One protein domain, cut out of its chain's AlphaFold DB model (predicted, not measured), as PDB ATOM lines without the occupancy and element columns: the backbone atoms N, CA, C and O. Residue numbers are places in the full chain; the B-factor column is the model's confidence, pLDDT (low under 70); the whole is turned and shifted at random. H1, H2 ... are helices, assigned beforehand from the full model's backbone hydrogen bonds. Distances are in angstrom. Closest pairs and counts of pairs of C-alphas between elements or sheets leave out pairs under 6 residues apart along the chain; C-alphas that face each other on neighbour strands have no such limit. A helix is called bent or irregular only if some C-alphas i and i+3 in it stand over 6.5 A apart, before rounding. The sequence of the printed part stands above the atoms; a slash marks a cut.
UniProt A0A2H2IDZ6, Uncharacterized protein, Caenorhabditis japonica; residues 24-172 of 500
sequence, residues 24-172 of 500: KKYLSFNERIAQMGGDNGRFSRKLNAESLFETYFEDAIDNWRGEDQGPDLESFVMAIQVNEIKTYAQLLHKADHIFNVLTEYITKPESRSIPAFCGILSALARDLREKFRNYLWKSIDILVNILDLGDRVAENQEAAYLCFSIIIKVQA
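AT A GLANCE: This is residues 24 to 172 of the 500 residues of an uncharacterized protein of Caenorhabditis japonica (UniProt A0A2H2IDZ6). Two helices, H7 and H9, lie side by side in the core, and H6 packs on H7 and H8 on H9 to make a bundle of four. H3 packs on H7 and H4 on H6, H2 crosses H9 steeply, and H1 and H5 lie far out from the mean of the C-alphas. The printed part has 149 residues with nine named helices, H1 to H9 in chain order, and no named strand; the class is all helix. It is compact, with a radius of gyration of the C-alphas of 14.7 A, and rounded, spanning 42 by 31 by 30 A.

IN THESE COORDINATES: H1 is residues 29 to 34, beginning at C-alpha 29 (122.945, 135.210, 108.724), and H2 is residues 41 to 48. H3, residues 56 to 67, is 16.3 A long; H4 is residues 71 to 79 and H5 residues 88 to 93. H6, residues 95 to 107, is 18.0 A long. H7, residues 114 to 134, is 21.6 A long and irregular: C-alphas 127 and 130 are 9.2 A apart, with a kink of 111 degrees near residue 128. H8, residues 136 to 148, is 18.1 A long. H9, residues 154 to 170, is 24.2 A long and ends at C-alpha 170 (96.129, 130.764, 106.428).

HOW THE PARTS SIT: H9 is the hub, touching four helices. Its residues 154 to 158 alone touch H1, the closest C-alphas being Phe 29 and Ala 154 at 5.4 A. Its residues 162 to 166 alone touch H2, at a steep tilt of 54 degrees; the closest C-alphas, Leu 47 and Ile 166, are 6.2 A apart. H7 touches H9 at a shallow tilt of 10 degrees, the same way, closest at the C-alphas of Ser 122 and Cys 163, 4.9 A. H8 and H9 form a helical hairpin, closest at the C-alphas of Leu 143 and Ala 160, 6.0 A. H6 and H7 form another, closest at the C-alphas of Ile 106 and Ile 114, 5.9 A. H6, H7, H8 and H9 form an up and down bundle, each running against the one before. H3 touches H7 at a shallow tilt of 4 degrees, opposite ways; the C-alphas of Phe 57 and Ala 123 are closest, 4.9 A. H4 touches residues 101 to 105 of H6 alone, closest at the C-alphas of Asp 72 and Tyr 105, 7.0 A. H5 is close to H7 but not clearly touching, about perpendicular at 84 degrees; the closest C-alphas, Leu 92 and Leu 128, are 7.2 A apart. Every O i to N i+4 pair is within hydrogen-bond range in H1 to H6, H8 and H9, and 12 of 17 in H7.

THE WHOLE: The C-alphas farthest apart, Lys 25 and His 93, are 44.6 A apart. The printed part has no cut, and no link is long. Mean pLDDT of the printed part is 87.1; residues 24 to 26 and 37 to 42 are under 70.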
ATOM      1  N   LYS A  24     123.421 149.835 102.309       50.78
ATOM      2  CA  LYS A  24     123.274 148.378 102.513       50.78
ATOM      3  C   LYS A  24     124.306 147.766 103.471       50.78
ATOM      4  O   LYS A  24     125.273 147.134 103.052       50.78
ATOM      5  N   LYS A  25     124.059 147.895 104.780       53.34
ATOM      6  CA  LYS A  25     124.727 147.053 105.780       53.34
ATOM      7  C   LYS A  25     124.466 145.591 105.396       53.34
ATOM      8  O   LYS A  25     123.327 145.141 105.510       53.34
ATOM      9  N   TYR A  26     125.489 144.874 104.931       63.88
ATOM     10  CA  TYR A  26     125.408 143.428 104.744       63.88
ATOM     11  C   TYR A  26     125.148 142.804 106.114       63.88
ATOM     12  O   TYR A  26     125.983 142.878 107.017       63.88
ATOM     13  N   LEU A  27     123.934 142.294 106.296       70.19
ATOM     14  CA  LEU A  27     123.524 141.635 107.524       70.19
ATOM     15  C   LEU A  27     124.094 140.218 107.514       70.19
ATOM     16  O   LEU A  27     123.951 139.492 106.530       70.19
ATOM     17  N   SER A  28     124.715 139.815 108.616       74.94
ATOM     18  CA  SER A  28     125.084 138.414 108.826       74.94
ATOM     19  C   SER A  28     123.840 137.517 108.845       74.94
ATOM     20  O   SER A  28     122.738 137.985 109.144       74.94
ATOM     21  N   PHE A  29     124.017 136.211 108.609       72.19
ATOM     22  CA  PHE A  29     122.945 135.210 108.724       72.19
ATOM     23  C   PHE A  29     122.131 135.384 110.018       72.19
ATOM     24  O   PHE A  29     120.907 135.462 109.990       72.19
ATOM     25  N   ASN A  30     122.806 135.538 111.161       73.12
ATOM     26  CA  ASN A  30     122.129 135.693 112.449       73.12
ATOM     27  C   ASN A  30     121.366 137.021 112.568       73.12
ATOM     28  O   ASN A  30     120.300 137.045 113.172       73.12
ATOM     29  N   GLU A  31     121.878 138.120 112.004       76.44
ATOM     30  CA  GLU A  31     121.172 139.411 112.011       76.44
ATOM     31  C   GLU A  31     119.935 139.390 111.106       76.44
ATOM     32  O   GLU A  31     118.910 139.970 111.459       76.44
ATOM     33  N   ARG A  32     120.031 138.708 109.962       72.12
ATOM     34  CA  ARG A  32     118.929 138.457 109.027       72.12
ATOM     35  C   ARG A  32     117.812 137.660 109.683       72.12
ATOM     36  O   ARG A  32     116.686 138.130 109.803       72.12
ATOM     37  N   ILE A  33     118.168 136.516 110.253       75.88
ATOM     38  CA  ILE A  33     117.226 135.657 110.960       75.88
ATOM     39  C   ILE A  33     116.643 136.355 112.192       75.88
ATOM     40  O   ILE A  33     115.443 136.255 112.423       75.88
ATOM     41  N   ALA A  34     117.425 137.124 112.954       72.38
ATOM     42  CA  ALA A  34     116.909 137.886 114.096       72.38
ATOM     43  C   ALA A  34     115.818 138.896 113.702       72.38
ATOM     44  O   ALA A  34     114.929 139.161 114.509       72.38
ATOM     45  N   GLN A  35     115.857 139.422 112.473       74.50
ATOM     46  CA  GLN A  35     114.821 140.302 111.928       74.50
ATOM     47  C   GLN A  35     113.552 139.553 111.494       74.50
ATOM     48  O   GLN A  35     112.536 140.200 111.254       74.50
ATOM     49  N   MET A  36     113.568 138.225 111.420       73.25
ATOM     50  CA  MET A  36     112.376 137.416 111.161       73.25
ATOM     51  C   MET A  36     111.621 137.184 112.477       73.25
ATOM     52  O   MET A  36     112.249 136.855 113.489       73.25
ATOM     53  N   GLY A  37     110.303 137.411 112.473       68.06
ATOM     54  CA  GLY A  37     109.459 137.364 113.675       68.06
ATOM     55  C   GLY A  37     108.227 138.264 113.580       68.06
ATOM     56  O   GLY A  37     108.244 139.276 112.873       68.06
ATOM     57  N   GLY A  38     107.164 137.915 114.311       60.16
ATOM     58  CA  GLY A  38     105.900 138.672 114.331       60.16
ATOM     59  C   GLY A  38     106.054 140.137 114.762       60.16
ATOM     60  O   GLY A  38     105.365 141.009 114.233       60.16
ATOM     61  N   ASP A  39     107.021 140.420 115.635       59.03
ATOM     62  CA  ASP A  39     107.280 141.764 116.168       59.03
ATOM     63  C   ASP A  39     108.011 142.690 115.185       59.03
ATOM     64  O   ASP A  39     108.092 143.901 115.402       59.03
ATOM     65  N   ASN A  40     108.539 142.157 114.078       65.69
ATOM     66  CA  ASN A  40     109.194 142.976 113.069       65.69
ATOM     67  C   ASN A  40     108.174 143.524 112.060       65.69
ATOM     68  O   ASN A  40     107.640 142.796 111.223       65.69
ATOM     69  N   GLY A  41     107.985 144.846 112.049       65.12
ATOM     70  CA  GLY A  41     107.061 145.516 111.126       65.12
ATOM     71  C   GLY A  41     107.358 145.314 109.629       65.12
ATOM     72  O   GLY A  41     106.451 145.414 108.806       65.12
ATOM     73  N   ARG A  42     108.601 145.009 109.224       69.12
ATOM     74  CA  ARG A  42     108.907 144.616 107.830       69.12
ATOM     75  C   ARG A  42     108.405 143.208 107.527       69.12
ATOM     76  O   ARG A  42     107.830 142.993 106.465       69.12
ATOM     77  N   PHE A  43     108.613 142.276 108.452       73.81
ATOM     78  CA  PHE A  43     108.157 140.900 108.301       73.81
ATOM     79  C   PHE A  43     106.625 140.821 108.316       73.81
ATOM     80  O   PHE A  43     106.029 140.233 107.419       73.81
ATOM     81  N   SER A  44     105.983 141.527 109.251       73.06
ATOM     82  CA  SER A  44     104.521 141.641 109.331       73.06
ATOM     83  C   SER A  44     103.897 142.193 108.039       73.06
ATOM     84  O   SER A  44     102.901 141.659 107.556       73.06
ATOM     85  N   ARG A  45     104.526 143.189 107.393       79.00
ATOM     86  CA  ARG A  45     104.079 143.673 106.074       79.00
ATOM     87  C   ARG A  45     104.157 142.599 104.992       79.00
ATOM     88  O   ARG A  45     103.198 142.451 104.248       79.00
ATOM     89  N   LYS A  46     105.239 141.814 104.932       78.06
ATOM     90  CA  LYS A  46     105.350 140.695 103.977       78.06
ATOM     91  C   LYS A  46     104.268 139.631 104.205       78.06
ATOM     92  O   LYS A  46     103.691 139.140 103.246       78.06
ATOM     93  N   LEU A  47     103.938 139.328 105.463       74.75
ATOM     94  CA  LEU A  47     102.861 138.389 105.818       74.75
ATOM     95  C   LEU A  47     101.451 138.861 105.425       74.75
ATOM     96  O   LEU A  47     100.518 138.051 105.374       74.75
ATOM     97  N   ASN A  48     101.274 140.168 105.235       77.19
ATOM     98  CA  ASN A  48      99.993 140.808 104.942       77.19
ATOM     99  C   ASN A  48      99.930 141.390 103.523       77.19
ATOM    100  O   ASN A  48      98.923 141.995 103.186       77.19
ATOM    101  N   ALA A  49     100.980 141.235 102.711       80.75
ATOM    102  CA  ALA A  49     101.059 141.842 101.385       80.75
ATOM    103  C   ALA A  49      99.933 141.323 100.488       80.75
ATOM    104  O   ALA A  49      99.809 140.110 100.337       80.75
ATOM    105  N   GLU A  50      99.111 142.205  99.932       79.75
ATOM    106  CA  GLU A  50      98.055 141.854  98.977       79.75
ATOM    107  C   GLU A  50      98.631 141.745  97.564       79.75
ATOM    108  O   GLU A  50      99.659 142.356  97.271       79.75
ATOM    109  N   SER A  51      97.995 140.933  96.719       78.56
ATOM    110  CA  SER A  51      98.401 140.790  95.323       78.56
ATOM    111  C   SER A  51      97.705 141.831  94.455       78.56
ATOM    112  O   SER A  51      96.553 142.183  94.708       78.56
ATOM    113  N   LEU A  52      98.411 142.305  93.429       76.56
ATOM    114  CA  LEU A  52      97.852 143.159  92.378       76.56
ATOM    115  C   LEU A  52      97.212 142.346  91.237       76.56
ATOM    116  O   LEU A  52      96.538 142.927  90.388       76.56
ATOM    117  N   PHE A  53      97.420 141.026  91.219       79.75
ATOM    118  CA  PHE A  53      96.884 140.093  90.227       79.75
ATOM    119  C   PHE A  53      95.602 139.414  90.727       79.75
ATOM    120  O   PHE A  53      95.227 139.539  91.895       79.75
ATOM    121  N   GLU A  54      94.928 138.658  89.848       82.31
ATOM    122  CA  GLU A  54      93.756 137.855  90.237       82.31
ATOM    123  C   GLU A  54      94.129 136.782  91.275       82.31
ATOM    124  O   GLU A  54      93.345 136.487  92.180       82.31
ATOM    125  N   THR A  55      95.336 136.215  91.170       87.62
ATOM    126  CA  THR A  55      95.839 135.181  92.083       87.62
ATOM    127  C   THR A  55      97.203 135.552  92.648       87.62
ATOM    128  O   THR A  55      98.048 136.118  91.953       87.62
ATOM    129  N   TYR A  56      97.455 135.174  93.904       90.62
ATOM    130  CA  TYR A  56      98.791 135.300  94.496       90.62
ATOM    131  C   TYR A  56      99.815 134.443  93.747       90.62
ATOM    132  O   TYR A  56     101.002 134.763  93.746       90.62
ATOM    133  N   PHE A  57      99.374 133.329  93.160       92.88
ATOM    134  CA  PHE A  57     100.206 132.408  92.398       92.88
ATOM    135  C   PHE A  57     100.800 133.064  91.153       92.88
ATOM    136  O   PHE A  57     102.006 132.964  90.943       92.88
ATOM    137  N   GLU A  58      99.981 133.753  90.357       90.94
ATOM    138  CA  GLU A  58     100.444 134.466  89.162       90.94
ATOM    139  C   GLU A  58     101.476 135.540  89.523       90.94
ATOM    140  O   GLU A  58     102.576 135.545  88.973       90.94
ATOM    141  N   ASP A  59     101.167 136.361  90.529       90.50
ATOM    142  CA  ASP A  59     102.063 137.387  91.068       90.50
ATOM    143  C   ASP A  59     103.398 136.790  91.537       90.50
ATOM    144  O   ASP A  59     104.479 137.289  91.230       90.50
ATOM    145  N   ALA A  60     103.355 135.664  92.254       91.94
ATOM    146  CA  ALA A  60     104.566 134.985  92.695       91.94
ATOM    147  C   ALA A  60     105.403 134.478  91.513       91.94
ATOM    148  O   ALA A  60     106.621 134.637  91.537       91.94
ATOM    149  N   ILE A  61     104.785 133.886  90.488       92.12
ATOM    150  CA  ILE A  61     105.512 133.394  89.313       92.12
ATOM    151  C   ILE A  61     106.159 134.547  88.540       92.12
ATOM    152  O   ILE A  61     107.324 134.426  88.162       92.12
ATOM    153  N   ASP A  62     105.442 135.651  88.325       90.06
ATOM    154  CA  ASP A  62     105.970 136.811  87.600       90.06
ATOM    155  C   ASP A  62     107.163 137.438  88.338       90.06
ATOM    156  O   ASP A  62     108.246 137.596  87.769       90.06
ATOM    157  N   ASN A  63     107.020 137.662  89.649       90.00
ATOM    158  CA  ASN A  63     108.102 138.185  90.484       90.00
ATOM    159  C   ASN A  63     109.329 137.258  90.486       90.00
ATOM    160  O   ASN A  63     110.456 137.715  90.288       90.00
ATOM    161  N   TRP A  64     109.133 135.950  90.686       91.94
ATOM    162  CA  TRP A  64     110.253 135.010  90.778       91.94
ATOM    163  C   TRP A  64     110.927 134.736  89.438       91.94
ATOM    164  O   TRP A  64     112.129 134.509  89.439       91.94
ATOM    165  N   ARG A  65     110.226 134.834  88.302       88.50
ATOM    166  CA  ARG A  65     110.876 134.824  86.978       88.50
ATOM    167  C   ARG A  65     111.820 136.015  86.786       88.50
ATOM    168  O   ARG A  65     112.811 135.903  86.070       88.50
ATOM    169  N   GLY A  66     111.518 137.153  87.415       85.69
ATOM    170  CA  GLY A  66     112.397 138.322  87.427       85.69
ATOM    171  C   GLY A  66     113.604 138.176  88.361       85.69
ATOM    172  O   GLY A  66     114.684 138.673  88.038       85.69
ATOM    173  N   GLU A  67     113.438 137.509  89.508       87.44
ATOM    174  CA  GLU A  67     114.484 137.376  90.536       87.44
ATOM    175  C   GLU A  67     115.383 136.134  90.378       87.44
ATOM    176  O   GLU A  67     116.580 136.211  90.660       87.44
ATOM    177  N   ASP A  68     114.838 134.999  89.938       87.88
ATOM    178  CA  ASP A  68     115.531 133.714  89.825       87.88
ATOM    179  C   ASP A  68     115.582 133.254  88.360       87.88
ATOM    180  O   ASP A  68     114.573 132.926  87.742       87.88
ATOM    181  N   GLN A  69     116.795 133.224  87.805       83.38
ATOM    182  CA  GLN A  69     117.079 132.774  86.436       83.38
ATOM    183  C   GLN A  69     117.682 131.357  86.407       83.38
ATOM    184  O   GLN A  69     118.381 130.977  85.466       83.38
ATOM    185  N   GLY A  70     117.485 130.587  87.479       85.19
ATOM    186  CA  GLY A  70     117.988 129.233  87.629       85.19
ATOM    187  C   GLY A  70     117.245 128.207  86.761       85.19
ATOM    188  O   GLY A  70     116.049 128.349  86.494       85.19
ATOM    189  N   PRO A  71     117.923 127.113  86.360       88.31
ATOM    190  CA  PRO A  71     117.322 126.077  85.519       88.31
ATOM    191  C   PRO A  71     116.202 125.305  86.230       88.31
ATOM    192  O   PRO A  71     115.322 124.759  85.566       88.31
ATOM    193  N   ASP A  72     116.223 125.251  87.567       91.50
ATOM    194  CA  ASP A  72     115.208 124.551  88.355       91.50
ATOM    195  C   ASP A  72     113.851 125.267  88.284       91.50
ATOM    196  O   ASP A  72     112.833 124.609  88.061       91.50
ATOM    197  N   LEU A  73     113.823 126.602  88.417       92.06
ATOM    198  CA  LEU A  73     112.585 127.375  88.298       92.06
ATOM    199  C   LEU A  73     112.011 127.303  86.878       92.06
ATOM    200  O   LEU A  73     110.813 127.078  86.720       92.06
ATOM    201  N   GLU A  74     112.852 127.439  85.851       91.44
ATOM    202  CA  GLU A  74     112.401 127.364  84.457       91.44
ATOM    203  C   GLU A  74     111.808 125.982  84.136       91.44
ATOM    204  O   GLU A  74     110.707 125.873  83.591       91.44
ATOM    205  N   SER A  75     112.483 124.910  84.567       92.75
ATOM    206  CA  SER A  75     111.997 123.536  84.384       92.75
ATOM    207  C   SER A  75     110.671 123.300  85.111       92.75
ATOM    208  O   SER A  75     109.762 122.679  84.556       92.75
ATOM    209  N   PHE A  76     110.526 123.833  86.329       94.69
ATOM    210  CA  PHE A  76     109.268 123.800  87.074       94.69
ATOM    211  C   PHE A  76     108.143 124.508  86.310       94.69
ATOM    212  O   PHE A  76     107.077 123.930  86.097       94.69
ATOM    213  N   VAL A  77     108.389 125.737  85.855       93.38
ATOM    214  CA  VAL A  77     107.430 126.574  85.122       93.38
ATOM    215  C   VAL A  77     106.948 125.895  83.835       93.38
ATOM    216  O   VAL A  77     105.749 125.922  83.535       93.38
ATOM    217  N   MET A  78     107.862 125.267  83.091       92.19
ATOM    218  CA  MET A  78     107.524 124.488  81.899       92.19
ATOM    219  C   MET A  78     106.671 123.261  82.251       92.19
ATOM    220  O   MET A  78     105.652 123.018  81.604       92.19
ATOM    221  N   ALA A  79     107.033 122.524  83.306       93.38
ATOM    222  CA  ALA A  79     106.345 121.298  83.720       93.38
ATOM    223  C   ALA A  79     104.894 121.527  84.186       93.38
ATOM    224  O   ALA A  79     104.032 120.664  83.993       93.38
ATOM    225  N   ILE A  80     104.597 122.685  84.783       93.12
ATOM    226  CA  ILE A  80     103.230 123.029  85.212       93.12
ATOM    227  C   ILE A  80     102.417 123.764  84.138       93.12
ATOM    228  O   ILE A  80     101.239 124.045  84.366       93.12
ATOM    229  N   GLN A  81     103.020 124.071  82.982       90.56
ATOM    230  CA  GLN A  81     102.395 124.817  81.884       90.56
ATOM    231  C   GLN A  81     101.758 126.132  82.372       90.56
ATOM    232  O   GLN A  81     100.570 126.376  82.151       90.56
ATOM    233  N   VAL A  82     102.549 126.986  83.042       87.94
ATOM    234  CA  VAL A  82     102.083 128.250  83.666       87.94
ATOM    235  C   VAL A  82     101.176 129.079  82.756       87.94
ATOM    236  O   VAL A  82     100.206 129.660  83.227       87.94
ATOM    237  N   ASN A  83     101.456 129.121  81.452       85.75
ATOM    238  CA  ASN A  83     100.709 129.947  80.498       85.75
ATOM    239  C   ASN A  83      99.214 129.578  80.394       85.75
ATOM    240  O   ASN A  83      98.419 130.389  79.917       85.75
ATOM    241  N   GLU A  84      98.831 128.382  80.848       86.44
ATOM    242  CA  GLU A  84      97.447 127.899  80.900       86.44
ATOM    243  C   GLU A  84      96.732 128.225  82.226       86.44
ATOM    244  O   GLU A  84      95.554 127.905  82.388       86.44
ATOM    245  N   ILE A  85      97.428 128.840  83.189       87.06
ATOM    246  CA  ILE A  85      96.938 129.134  84.539       87.06
ATOM    247  C   ILE A  85      96.891 130.653  84.713       87.06
ATOM    248  O   ILE A  85      97.847 131.262  85.183       87.06
ATOM    249  N   LYS A  86      95.777 131.268  84.309       81.19
ATOM    250  CA  LYS A  86      95.565 132.725  84.416       81.19
ATOM    251  C   LYS A  86      94.441 133.114  85.369       81.19
ATOM    252  O   LYS A  86      94.360 134.254  85.788       81.19
ATOM    253  N   THR A  87      93.560 132.172  85.692       87.94
ATOM    254  CA  THR A  87      92.391 132.406  86.548       87.94
ATOM    255  C   THR A  87      92.419 131.498  87.767       87.94
ATOM    256  O   THR A  87      92.992 130.399  87.735       87.94
ATOM    257  N   TYR A  88      91.717 131.896  88.827       90.31
ATOM    258  CA  TYR A  88      91.584 131.065  90.027       90.31
ATOM    259  C   TYR A  88      90.997 129.671  89.728       90.31
ATOM    260  O   TYR A  88      91.426 128.671  90.305       90.31
ATOM    261  N   ALA A  89      90.035 129.574  88.804       90.94
ATOM    262  CA  ALA A  89      89.404 128.303  88.443       90.94
ATOM    263  C   ALA A  89      90.397 127.319  87.800       90.94
ATOM    264  O   ALA A  89      90.390 126.129  88.122       90.94
ATOM    265  N   GLN A  90      91.284 127.817  86.934       92.56
ATOM    266  CA  GLN A  90      92.344 127.016  86.316       92.56
ATOM    267  C   GLN A  90      93.385 126.575  87.347       92.56
ATOM    268  O   GLN A  90      93.768 125.404  87.363       92.56
ATOM    269  N   LEU A  91      93.791 127.488  88.240       93.88
ATOM    270  CA  LEU A  91      94.702 127.180  89.344       93.88
ATOM    271  C   LEU A  91      94.134 126.061  90.220       93.88
ATOM    272  O   LEU A  91      94.829 125.102  90.545       93.88
ATOM    273  N   LEU A  92      92.849 126.159  90.559       93.31
ATOM    274  CA  LEU A  92      92.160 125.164  91.362       93.31
ATOM    275  C   LEU A  92      92.103 123.792  90.672       93.31
ATOM    276  O   LEU A  92      92.338 122.783  91.329       93.31
ATOM    277  N   HIS A  93      91.809 123.749  89.369       93.62
ATOM    278  CA  HIS A  93      91.748 122.501  88.602       93.62
ATOM    279  C   HIS A  93      93.111 121.797  88.517       93.62
ATOM    280  O   HIS A  93      93.180 120.573  88.561       93.62
ATOM    281  N   LYS A  94      94.206 122.562  88.415       94.00
ATOM    282  CA  LYS A  94      95.574 122.025  88.325       94.00
ATOM    283  C   LYS A  94      96.306 121.945  89.674       94.00
ATOM    284  O   LYS A  94      97.480 121.581  89.691       94.00
ATOM    285  N   ALA A  95      95.649 122.252  90.794       94.38
ATOM    286  CA  ALA A  95      96.295 122.396  92.102       94.38
ATOM    287  C   ALA A  95      97.097 121.156  92.537       94.38
ATOM    288  O   ALA A  95      98.230 121.303  92.995       94.38
ATOM    289  N   ASP A  96      96.547 119.950  92.348       96.00
ATOM    290  CA  ASP A  96      97.224 118.695  92.708       96.00
ATOM    291  C   ASP A  96      98.499 118.490  91.875       96.00
ATOM    292  O   ASP A  96      99.559 118.175  92.419       96.00
ATOM    293  N   HIS A  97      98.418 118.721  90.558       96.31
ATOM    294  CA  HIS A  97      99.566 118.626  89.648       96.31
ATOM    295  C   HIS A  97     100.660 119.620  90.037       96.31
ATOM    296  O   HIS A  97     101.806 119.229  90.247       96.31
ATOM    297  N   ILE A  98     100.292 120.892  90.219       96.31
ATOM    298  CA  ILE A  98     101.226 121.958  90.610       96.31
ATOM    299  C   ILE A  98     101.922 121.602  91.922       96.31
ATOM    300  O   ILE A  98     103.141 121.724  92.021       96.31
ATOM    301  N   PHE A  99     101.173 121.147  92.928       97.25
ATOM    302  CA  PHE A  99     101.735 120.823  94.234       97.25
ATOM    303  C   PHE A  99     102.677 119.610  94.197       97.25
ATOM    304  O   PHE A  99     103.710 119.605  94.877       97.25
ATOM    305  N   ASN A 100     102.354 118.591  93.399       96.69
ATOM    306  CA  ASN A 100     103.213 117.420  93.231       96.69
ATOM    307  C   ASN A 100     104.534 117.792  92.556       96.69
ATOM    308  O   ASN A 100     105.591 117.509  93.118       96.69
ATOM    309  N   VAL A 101     104.479 118.522  91.438       96.56
ATOM    310  CA  VAL A 101     105.680 119.011  90.751       96.56
ATOM    311  C   VAL A 101     106.489 119.930  91.678       96.56
ATOM    312  O   VAL A 101     107.699 119.776  91.813       96.56
ATOM    313  N   LEU A 102     105.834 120.836  92.412       96.31
ATOM    314  CA  LEU A 102     106.505 121.724  93.368       96.31
ATOM    315  C   LEU A 102     107.232 120.945  94.470       96.31
ATOM    316  O   LEU A 102     108.346 121.309  94.837       96.31
ATOM    317  N   THR A 103     106.629 119.863  94.972       95.56
ATOM    318  CA  THR A 103     107.263 118.971  95.955       95.56
ATOM    319  C   THR A 103     108.550 118.367  95.394       95.56
ATOM    320  O   THR A 103     109.565 118.334  96.089       95.56
ATOM    321  N   GLU A 104     108.524 117.873  94.159       94.88
ATOM    322  CA  GLU A 104     109.688 117.234  93.538       94.88
ATOM    323  C   GLU A 104     110.860 118.216  93.427       94.88
ATOM    324  O   GLU A 104     111.976 117.899  93.833       94.88
ATOM    325  N   TYR A 105     110.599 119.444  92.975       94.19
ATOM    326  CA  TYR A 105     111.646 120.451  92.795       94.19
ATOM    327  C   TYR A 105     112.140 121.086  94.103       94.19
ATOM    328  O   TYR A 105     113.330 121.384  94.224       94.19
ATOM    329  N   ILE A 106     111.266 121.281  95.098       93.19
ATOM    330  CA  ILE A 106     111.671 121.856  96.392       93.19
ATOM    331  C   ILE A 106     112.464 120.859  97.249       93.19
ATOM    332  O   ILE A 106     113.267 121.270  98.081       93.19
ATOM    333  N   THR A 107     112.248 119.553  97.055       92.06
ATOM    334  CA  THR A 107     112.979 118.490  97.770       92.06
ATOM    335  C   THR A 107     114.196 117.976  97.004       92.06
ATOM    336  O   THR A 107     114.985 117.208  97.556       92.06
ATOM    337  N   LYS A 108     114.382 118.422  95.755       90.06
ATOM    338  CA  LYS A 108     115.543 118.090  94.934       90.06
ATOM    339  C   LYS A 108     116.840 118.500  95.657       90.06
ATOM    340  O   LYS A 108     116.982 119.670  96.029       90.06
ATOM    341  N   PRO A 109     117.800 117.574  95.843       83.31
ATOM    342  CA  PRO A 109     119.098 117.899  96.424       83.31
ATOM    343  C   PRO A 109     119.791 119.020  95.645       83.31
ATOM    344  O   PRO A 109     119.733 119.044  94.416       83.31
ATOM    345  N   GLU A 110     120.434 119.942  96.364       81.50
ATOM    346  CA  GLU A 110     121.184 121.077  95.794       81.50
ATOM    347  C   GLU A 110     120.360 122.036  94.914       81.50
ATOM    348  O   GLU A 110     120.926 122.854  94.184       81.50
ATOM    349  N   SER A 111     119.028 121.976  95.009       84.62
ATOM    350  CA  SER A 111     118.127 122.919  94.348       84.62
ATOM    351  C   SER A 111     118.503 124.355  94.707       84.62
ATOM    352  O   SER A 111     118.597 124.724  95.882       84.62
ATOM    353  N   ARG A 112     118.731 125.185  93.685       84.62
ATOM    354  CA  ARG A 112     119.137 126.590  93.882       84.62
ATOM    355  C   ARG A 112     117.950 127.546  93.963       84.62
ATOM    356  O   ARG A 112     118.117 128.675  94.413       84.62
ATOM    357  N   SER A 113     116.759 127.060  93.627       92.25
ATOM    358  CA  SER A 113     115.520 127.838  93.547       92.25
ATOM    359  C   SER A 113     114.603 127.656  94.765       92.25
ATOM    360  O   SER A 113     113.408 127.936  94.705       92.25
ATOM    361  N   ILE A 114     115.142 127.213  95.913       92.69
ATOM    362  CA  ILE A 114     114.378 127.056  97.168       92.69
ATOM    363  C   ILE A 114     113.599 128.325  97.555       92.69
ATOM    364  O   ILE A 114     112.427 128.186  97.923       92.69
ATOM    365  N   PRO A 115     114.161 129.552  97.463       93.31
ATOM    366  CA  PRO A 115     113.406 130.763  97.767       93.31
ATOM    367  C   PRO A 115     112.177 130.941  96.868       93.31
ATOM    368  O   PRO A 115     111.089 131.212  97.384       93.31
ATOM    369  N   ALA A 116     112.329 130.693  95.563       94.50
ATOM    370  CA  ALA A 116     111.241 130.752  94.596       94.50
ATOM    371  C   ALA A 116     110.156 129.715  94.907       94.50
ATOM    372  O   ALA A 116     108.981 130.062  95.028       94.50
ATOM    373  N   PHE A 117     110.541 128.462  95.161       96.31
ATOM    374  CA  PHE A 117     109.588 127.404  95.500       96.31
ATOM    375  C   PHE A 117     108.845 127.666  96.816       96.31
ATOM    376  O   PHE A 117     107.638 127.440  96.893       96.31
ATOM    377  N   CYS A 118     109.515 128.216  97.833       95.50
ATOM    378  CA  CYS A 118     108.858 128.662  99.064       95.50
ATOM    379  C   CYS A 118     107.865 129.803  98.795       95.50
ATOM    380  O   CYS A 118     106.764 129.816  99.351       95.50
ATOM    381  N   GLY A 119     108.226 130.763  97.939       94.50
ATOM    382  CA  GLY A 119     107.343 131.855  97.532       94.50
ATOM    383  C   GLY A 119     106.089 131.355  96.810       94.50
ATOM    384  O   GLY A 119     104.977 131.711  97.196       94.50
ATOM    385  N   ILE A 120     106.263 130.457  95.841       95.69
ATOM    386  CA  ILE A 120     105.175 129.835  95.075       95.69
ATOM    387  C   ILE A 120     104.276 128.987  95.985       95.69
ATOM    388  O   ILE A 120     103.053 129.098  95.920       95.69
ATOM    389  N   LEU A 121     104.853 128.197  96.900       97.25
ATOM    390  CA  LEU A 121     104.089 127.420  97.881       97.25
ATOM    391  C   LEU A 121     103.246 128.324  98.792       97.25
ATOM    392  O   LEU A 121     102.088 128.025  99.086       97.25
ATOM    393  N   SER A 122     103.818 129.454  99.218       95.25
ATOM    394  CA  SER A 122     103.116 130.455 100.028       95.25
ATOM    395  C   SER A 122     101.926 131.044  99.283       95.25
ATOM    396  O   SER A 122     100.846 131.181  99.853       95.25
ATOM    397  N   ALA A 123     102.125 131.393  98.013       94.44
ATOM    398  CA  ALA A 123     101.088 131.933  97.151       94.44
ATOM    399  C   ALA A 123      99.953 130.925  96.932       94.44
ATOM    400  O   ALA A 123      98.793 131.244  97.195       94.44
ATOM    401  N   LEU A 124     100.299 129.675  96.610       95.62
ATOM    402  CA  LEU A 124      99.340 128.582  96.459       95.62
ATOM    403  C   LEU A 124      98.497 128.383  97.728       95.62
ATOM    404  O   LEU A 124      97.280 128.215  97.653       95.62
ATOM    405  N   ALA A 125      99.117 128.454  98.911       95.31
ATOM    406  CA  ALA A 125      98.393 128.372 100.176       95.31
ATOM    407  C   ALA A 125      97.380 129.517 100.344       95.31
ATOM    408  O   ALA A 125      96.254 129.277 100.789       95.31
ATOM    409  N   ARG A 126      97.751 130.749  99.971       93.44
ATOM    410  CA  ARG A 126      96.887 131.938 100.079       93.44
ATOM    411  C   ARG A 126      95.701 131.902  99.120       93.44
ATOM    412  O   ARG A 126      94.609 132.299  99.529       93.44
ATOM    413  N   ASP A 127      95.900 131.406  97.903       94.31
ATOM    414  CA  ASP A 127      94.825 131.255  96.920       94.31
ATOM    415  C   ASP A 127      93.860 130.129  97.308       94.31
ATOM    416  O   ASP A 127      92.645 130.321  97.352       94.31
ATOM    417  N   LEU A 128      94.383 128.947  97.651       94.12
ATOM    418  CA  LEU A 128      93.547 127.772  97.912       94.12
ATOM    419  C   LEU A 128      92.808 127.823  99.256       94.12
ATOM    420  O   LEU A 128      91.768 127.172  99.396       94.12
ATOM    421  N   ARG A 129      93.306 128.591 100.235       90.75
ATOM    422  CA  ARG A 129      92.692 128.771 101.564       90.75
ATOM    423  C   ARG A 129      92.292 127.424 102.176       90.75
ATOM    424  O   ARG A 129      93.147 126.573 102.392       90.75
ATOM    425  N   GLU A 130      91.011 127.178 102.437       90.06
ATOM    426  CA  GLU A 130      90.531 125.932 103.053       90.06
ATOM    427  C   GLU A 130      90.870 124.678 102.237       90.06
ATOM    428  O   GLU A 130      91.170 123.630 102.815       90.06
ATOM    429  N   LYS A 131      90.901 124.787 100.902       92.00
ATOM    430  CA  LYS A 131      91.226 123.669 100.005       92.00
ATOM    431  C   LYS A 131      92.692 123.246 100.099       92.00
ATOM    432  O   LYS A 131      93.027 122.123  99.736       92.00
ATOM    433  N   PHE A 132      93.557 124.088 100.670       95.38
ATOM    434  CA  PHE A 132      94.953 123.741 100.929       95.38
ATOM    435  C   PHE A 132      95.124 122.674 102.030       95.38
ATOM    436  O   PHE A 132      96.221 122.150 102.218       95.38
ATOM    437  N   ARG A 133      94.051 122.291 102.747       92.19
ATOM    438  CA  ARG A 133      94.083 121.217 103.760       92.19
ATOM    439  C   ARG A 133      94.753 119.934 103.274       92.19
ATOM    440  O   ARG A 133      95.452 119.301 104.064       92.19
ATOM    441  N   ASN A 134      94.539 119.570 102.010       93.25
ATOM    442  CA  ASN A 134      95.069 118.339 101.419       93.25
ATOM    443  C   ASN A 134      96.603 118.352 101.328       93.25
ATOM    444  O   ASN A 134      97.243 117.311 101.438       93.25
ATOM    445  N   TYR A 135      97.193 119.541 101.209       96.06
ATOM    446  CA  TYR A 135      98.628 119.752 101.011       96.06
ATOM    447  C   TYR A 135      99.361 120.155 102.298       96.06
ATOM    448  O   TYR A 135     100.591 120.124 102.357       96.06
ATOM    449  N   LEU A 136      98.615 120.524 103.344       94.69
ATOM    450  CA  LEU A 136      99.126 121.141 104.569       94.69
ATOM    451  C   LEU A 136     100.252 120.347 105.237       94.69
ATOM    452  O   LEU A 136     101.322 120.891 105.490       94.69
ATOM    453  N   TRP A 137     100.024 119.068 105.538       94.38
ATOM    454  CA  TRP A 137     100.982 118.290 106.330       94.38
ATOM    455  C   TRP A 137     102.263 117.983 105.561       94.38
ATOM    456  O   TRP A 137     103.343 118.111 106.127       94.38
ATOM    457  N   LYS A 138     102.147 117.671 104.266       95.88
ATOM    458  CA  LYS A 138     103.305 117.463 103.391       95.88
ATOM    459  C   LYS A 138     104.107 118.757 103.221       95.88
ATOM    460  O   LYS A 138     105.328 118.728 103.273       95.88
ATOM    461  N   SER A 139     103.429 119.903 103.123       95.94
ATOM    462  CA  SER A 139     104.086 121.219 103.098       95.94
ATOM    463  C   SER A 139     104.837 121.517 104.398       95.94
ATOM    464  O   SER A 139     105.965 121.997 104.356       95.94
ATOM    465  N   ILE A 140     104.228 121.223 105.553       94.00
ATOM    466  CA  ILE A 140     104.877 121.384 106.862       94.00
ATOM    467  C   ILE A 140     106.125 120.505 106.953       94.00
ATOM    468  O   ILE A 140     107.163 121.011 107.358       94.00
ATOM    469  N   ASP A 141     106.047 119.237 106.552       93.94
ATOM    470  CA  ASP A 141     107.180 118.305 106.586       93.94
ATOM    471  C   ASP A 141     108.364 118.797 105.734       93.94
ATOM    472  O   ASP A 141     109.486 118.922 106.222       93.94
ATOM    473  N   ILE A 142     108.100 119.218 104.492       94.50
ATOM    474  CA  ILE A 142     109.112 119.821 103.609       94.50
ATOM    475  C   ILE A 142     109.777 121.029 104.281       94.50
ATOM    476  O   ILE A 142     111.004 121.132 104.317       94.50
ATOM    477  N   LEU A 143     108.981 121.944 104.837       94.31
ATOM    478  CA  LEU A 143     109.498 123.162 105.462       94.31
ATOM    479  C   LEU A 143     110.285 122.859 106.740       94.31
ATOM    480  O   LEU A 143     111.322 123.477 106.966       94.31
ATOM    481  N   VAL A 144     109.842 121.892 107.547       92.56
ATOM    482  CA  VAL A 144     110.579 121.409 108.724       92.56
ATOM    483  C   VAL A 144     111.948 120.877 108.303       92.56
ATOM    484  O   VAL A 144     112.954 121.282 108.886       92.56
ATOM    485  N   ASN A 145     112.007 120.061 107.248       91.06
ATOM    486  CA  ASN A 145     113.261 119.526 106.723       91.06
ATOM    487  C   ASN A 145     114.197 120.638 106.223       91.06
ATOM    488  O   ASN A 145     115.382 120.629 106.551       91.06
ATOM    489  N   ILE A 146     113.682 121.646 105.513       91.50
ATOM    490  CA  ILE A 146     114.487 122.799 105.070       91.50
ATOM    491  C   ILE A 146     115.032 123.587 106.272       91.50
ATOM    492  O   ILE A 146     116.205 123.967 106.290       91.50
ATOM    493  N   LEU A 147     114.205 123.830 107.291       89.88
ATOM    494  CA  LEU A 147     114.574 124.647 108.450       89.88
ATOM    495  C   LEU A 147     115.580 123.940 109.376       89.88
ATOM    496  O   LEU A 147     116.530 124.563 109.871       89.88
ATOM    497  N   ASP A 148     115.394 122.638 109.604       87.50
ATOM    498  CA  ASP A 148     116.194 121.867 110.556       87.50
ATOM    499  C   ASP A 148     117.408 121.175 109.924       87.50
ATOM    500  O   ASP A 148     118.523 121.260 110.450       87.50
ATOM    501  N   LEU A 149     117.221 120.531 108.772       84.69
ATOM    502  CA  LEU A 149     118.252 119.728 108.108       84.69
ATOM    503  C   LEU A 149     118.896 120.456 106.926       84.69
ATOM    504  O   LEU A 149     120.066 120.217 106.641       84.69
ATOM    505  N   GLY A 150     118.182 121.390 106.296       79.94
ATOM    506  CA  GLY A 150     118.661 122.114 105.121       79.94
ATOM    507  C   GLY A 150     119.886 122.997 105.372       79.94
ATOM    508  O   GLY A 150     120.233 123.341 106.516       79.94
ATOM    509  N   ASP A 151     120.521 123.397 104.271       78.88
ATOM    510  CA  ASP A 151     121.725 124.221 104.276       78.88
ATOM    511  C   ASP A 151     121.518 125.562 104.986       78.88
ATOM    512  O   ASP A 151     120.437 126.165 104.987       78.88
ATOM    513  N   ARG A 152     122.600 126.071 105.587       76.50
ATOM    514  CA  ARG A 152     122.614 127.354 106.310       76.50
ATOM    515  C   ARG A 152     122.755 128.550 105.366       76.50
ATOM    516  O   ARG A 152     123.565 129.444 105.598       76.50
ATOM    517  N   VAL A 153     121.943 128.561 104.318       84.12
ATOM    518  CA  VAL A 153     121.801 129.683 103.389       84.12
ATOM    519  C   VAL A 153     120.714 130.608 103.929       84.12
ATOM    520  O   VAL A 153     119.590 130.169 104.178       84.12
ATOM    521  N   ALA A 154     121.049 131.879 104.172       81.94
ATOM    522  CA  ALA A 154     120.145 132.828 104.828       81.94
ATOM    523  C   ALA A 154     118.842 133.006 104.042       81.94
ATOM    524  O   ALA A 154     117.769 133.007 104.633       81.94
ATOM    525  N   GLU A 155     118.944 133.104 102.719       85.25
ATOM    526  CA  GLU A 155     117.830 133.258 101.787       85.25
ATOM    527  C   GLU A 155     116.846 132.087 101.885       85.25
ATOM    528  O   GLU A 155     115.645 132.308 102.034       85.25
ATOM    529  N   ASN A 156     117.350 130.848 101.882       88.81
ATOM    530  CA  ASN A 156     116.521 129.642 101.950       88.81
ATOM    531  C   ASN A 156     115.767 129.568 103.281       88.81
ATOM    532  O   ASN A 156     114.567 129.307 103.312       88.81
ATOM    533  N   GLN A 157     116.463 129.846 104.386       87.62
ATOM    534  CA  GLN A 157     115.879 129.835 105.727       87.62
ATOM    535  C   GLN A 157     114.845 130.957 105.902       87.62
ATOM    536  O   GLN A 157     113.789 130.740 106.491       87.62
ATOM    537  N   GLU A 158     115.114 132.150 105.366       87.00
ATOM    538  CA  GLU A 158     114.169 133.266 105.379       87.00
ATOM    539  C   GLU A 158     112.909 132.975 104.559       87.00
ATOM    540  O   GLU A 158     111.799 133.245 105.024       87.00
ATOM    541  N   ALA A 159     113.074 132.421 103.356       90.31
ATOM    542  CA  ALA A 159     111.964 132.077 102.478       90.31
ATOM    543  C   ALA A 159     111.109 130.950 103.070       90.31
ATOM    544  O   ALA A 159     109.884 131.077 103.121       90.31
ATOM    545  N   ALA A 160     111.740 129.906 103.616       92.50
ATOM    546  CA  ALA A 160     111.048 128.839 104.332       92.50
ATOM    547  C   ALA A 160     110.317 129.376 105.573       92.50
ATOM    548  O   ALA A 160     109.175 128.995 105.829       92.50
ATOM    549  N   TYR A 161     110.922 130.319 106.308       89.19
ATOM    550  CA  TYR A 161     110.292 130.958 107.465       89.19
ATOM    551  C   TYR A 161     109.059 131.774 107.092       89.19
ATOM    552  O   TYR A 161     108.007 131.665 107.731       89.19
ATOM    553  N   LEU A 162     109.162 132.587 106.042       89.69
ATOM    554  CA  LEU A 162     108.026 133.346 105.541       89.69
ATOM    555  C   LEU A 162     106.913 132.407 105.062       89.69
ATOM    556  O   LEU A 162     105.757 132.600 105.437       89.69
ATOM    557  N   CYS A 163     107.268 131.363 104.310       94.19
ATOM    558  CA  CYS A 163     106.322 130.383 103.793       94.19
ATOM    559  C   CYS A 163     105.574 129.651 104.901       94.19
ATOM    560  O   CYS A 163     104.343 129.651 104.937       94.19
ATOM    561  N   PHE A 164     106.309 129.110 105.865       93.19
ATOM    562  CA  PHE A 164     105.719 128.421 107.001       93.19
ATOM    563  C   PHE A 164     104.825 129.363 107.820       93.19
ATOM    564  O   PHE A 164     103.700 128.998 108.154       93.19
ATOM    565  N   SER A 165     105.244 130.609 108.060       90.75
ATOM    566  CA  SER A 165     104.415 131.604 108.762       90.75
ATOM    567  C   SER A 165     103.104 131.910 108.019       90.75
ATOM    568  O   SER A 165     102.047 132.012 108.646       90.75
ATOM    569  N   ILE A 166     103.147 132.020 106.685       91.00
ATOM    570  CA  ILE A 166     101.953 132.208 105.847       91.00
ATOM    571  C   ILE A 166     101.038 130.986 105.945       91.00
ATOM    572  O   ILE A 166      99.844 131.153 106.190       91.00
ATOM    573  N   ILE A 167     101.574 129.769 105.828       94.12
ATOM    574  CA  ILE A 167     100.786 128.533 105.930       94.12
ATOM    575  C   ILE A 167     100.109 128.426 107.298       94.12
ATOM    576  O   ILE A 167      98.903 128.187 107.353       94.12
ATOM    577  N   ILE A 168     100.835 128.660 108.398       91.56
ATOM    578  CA  ILE A 168     100.267 128.645 109.755       91.56
ATOM    579  C   ILE A 168      99.140 129.675 109.889       91.56
ATOM    580  O   ILE A 168      98.091 129.373 110.459       91.56
ATOM    581  N   LYS A 169      99.327 130.881 109.340       89.31
ATOM    582  CA  LYS A 169      98.322 131.948 109.377       89.31
ATOM    583  C   LYS A 169      97.076 131.592 108.562       89.31
ATOM    584  O   LYS A 169      95.967 131.723 109.079       89.31
ATOM    585  N   VAL A 170      97.242 131.130 107.322       91.00
ATOM    586  CA  VAL A 170      96.129 130.764 106.428       91.00
ATOM    587  C   VAL A 170      95.375 129.545 106.968       91.00
ATOM    588  O   VAL A 170      94.148 129.522 106.956       91.00
ATOM    589  N   GLN A 171      96.089 128.557 107.511       93.25
ATOM    590  CA  GLN A 171      95.511 127.320 108.046       93.25
ATOM    591  C   GLN A 171      95.213 127.378 109.545       93.25
ATOM    592  O   GLN A 171      94.946 126.345 110.160       93.25
ATOM    593  N   ALA A 172      95.207 128.565 110.156       91.44
ATOM    594  CA  ALA A 172      95.030 128.706 111.597       91.44
ATOM    595  C   ALA A 172      93.739 128.037 112.093       91.44
ATOM    596  O   ALA A 172      93.761 127.334 113.095       91.44
TER     597      ALA A 172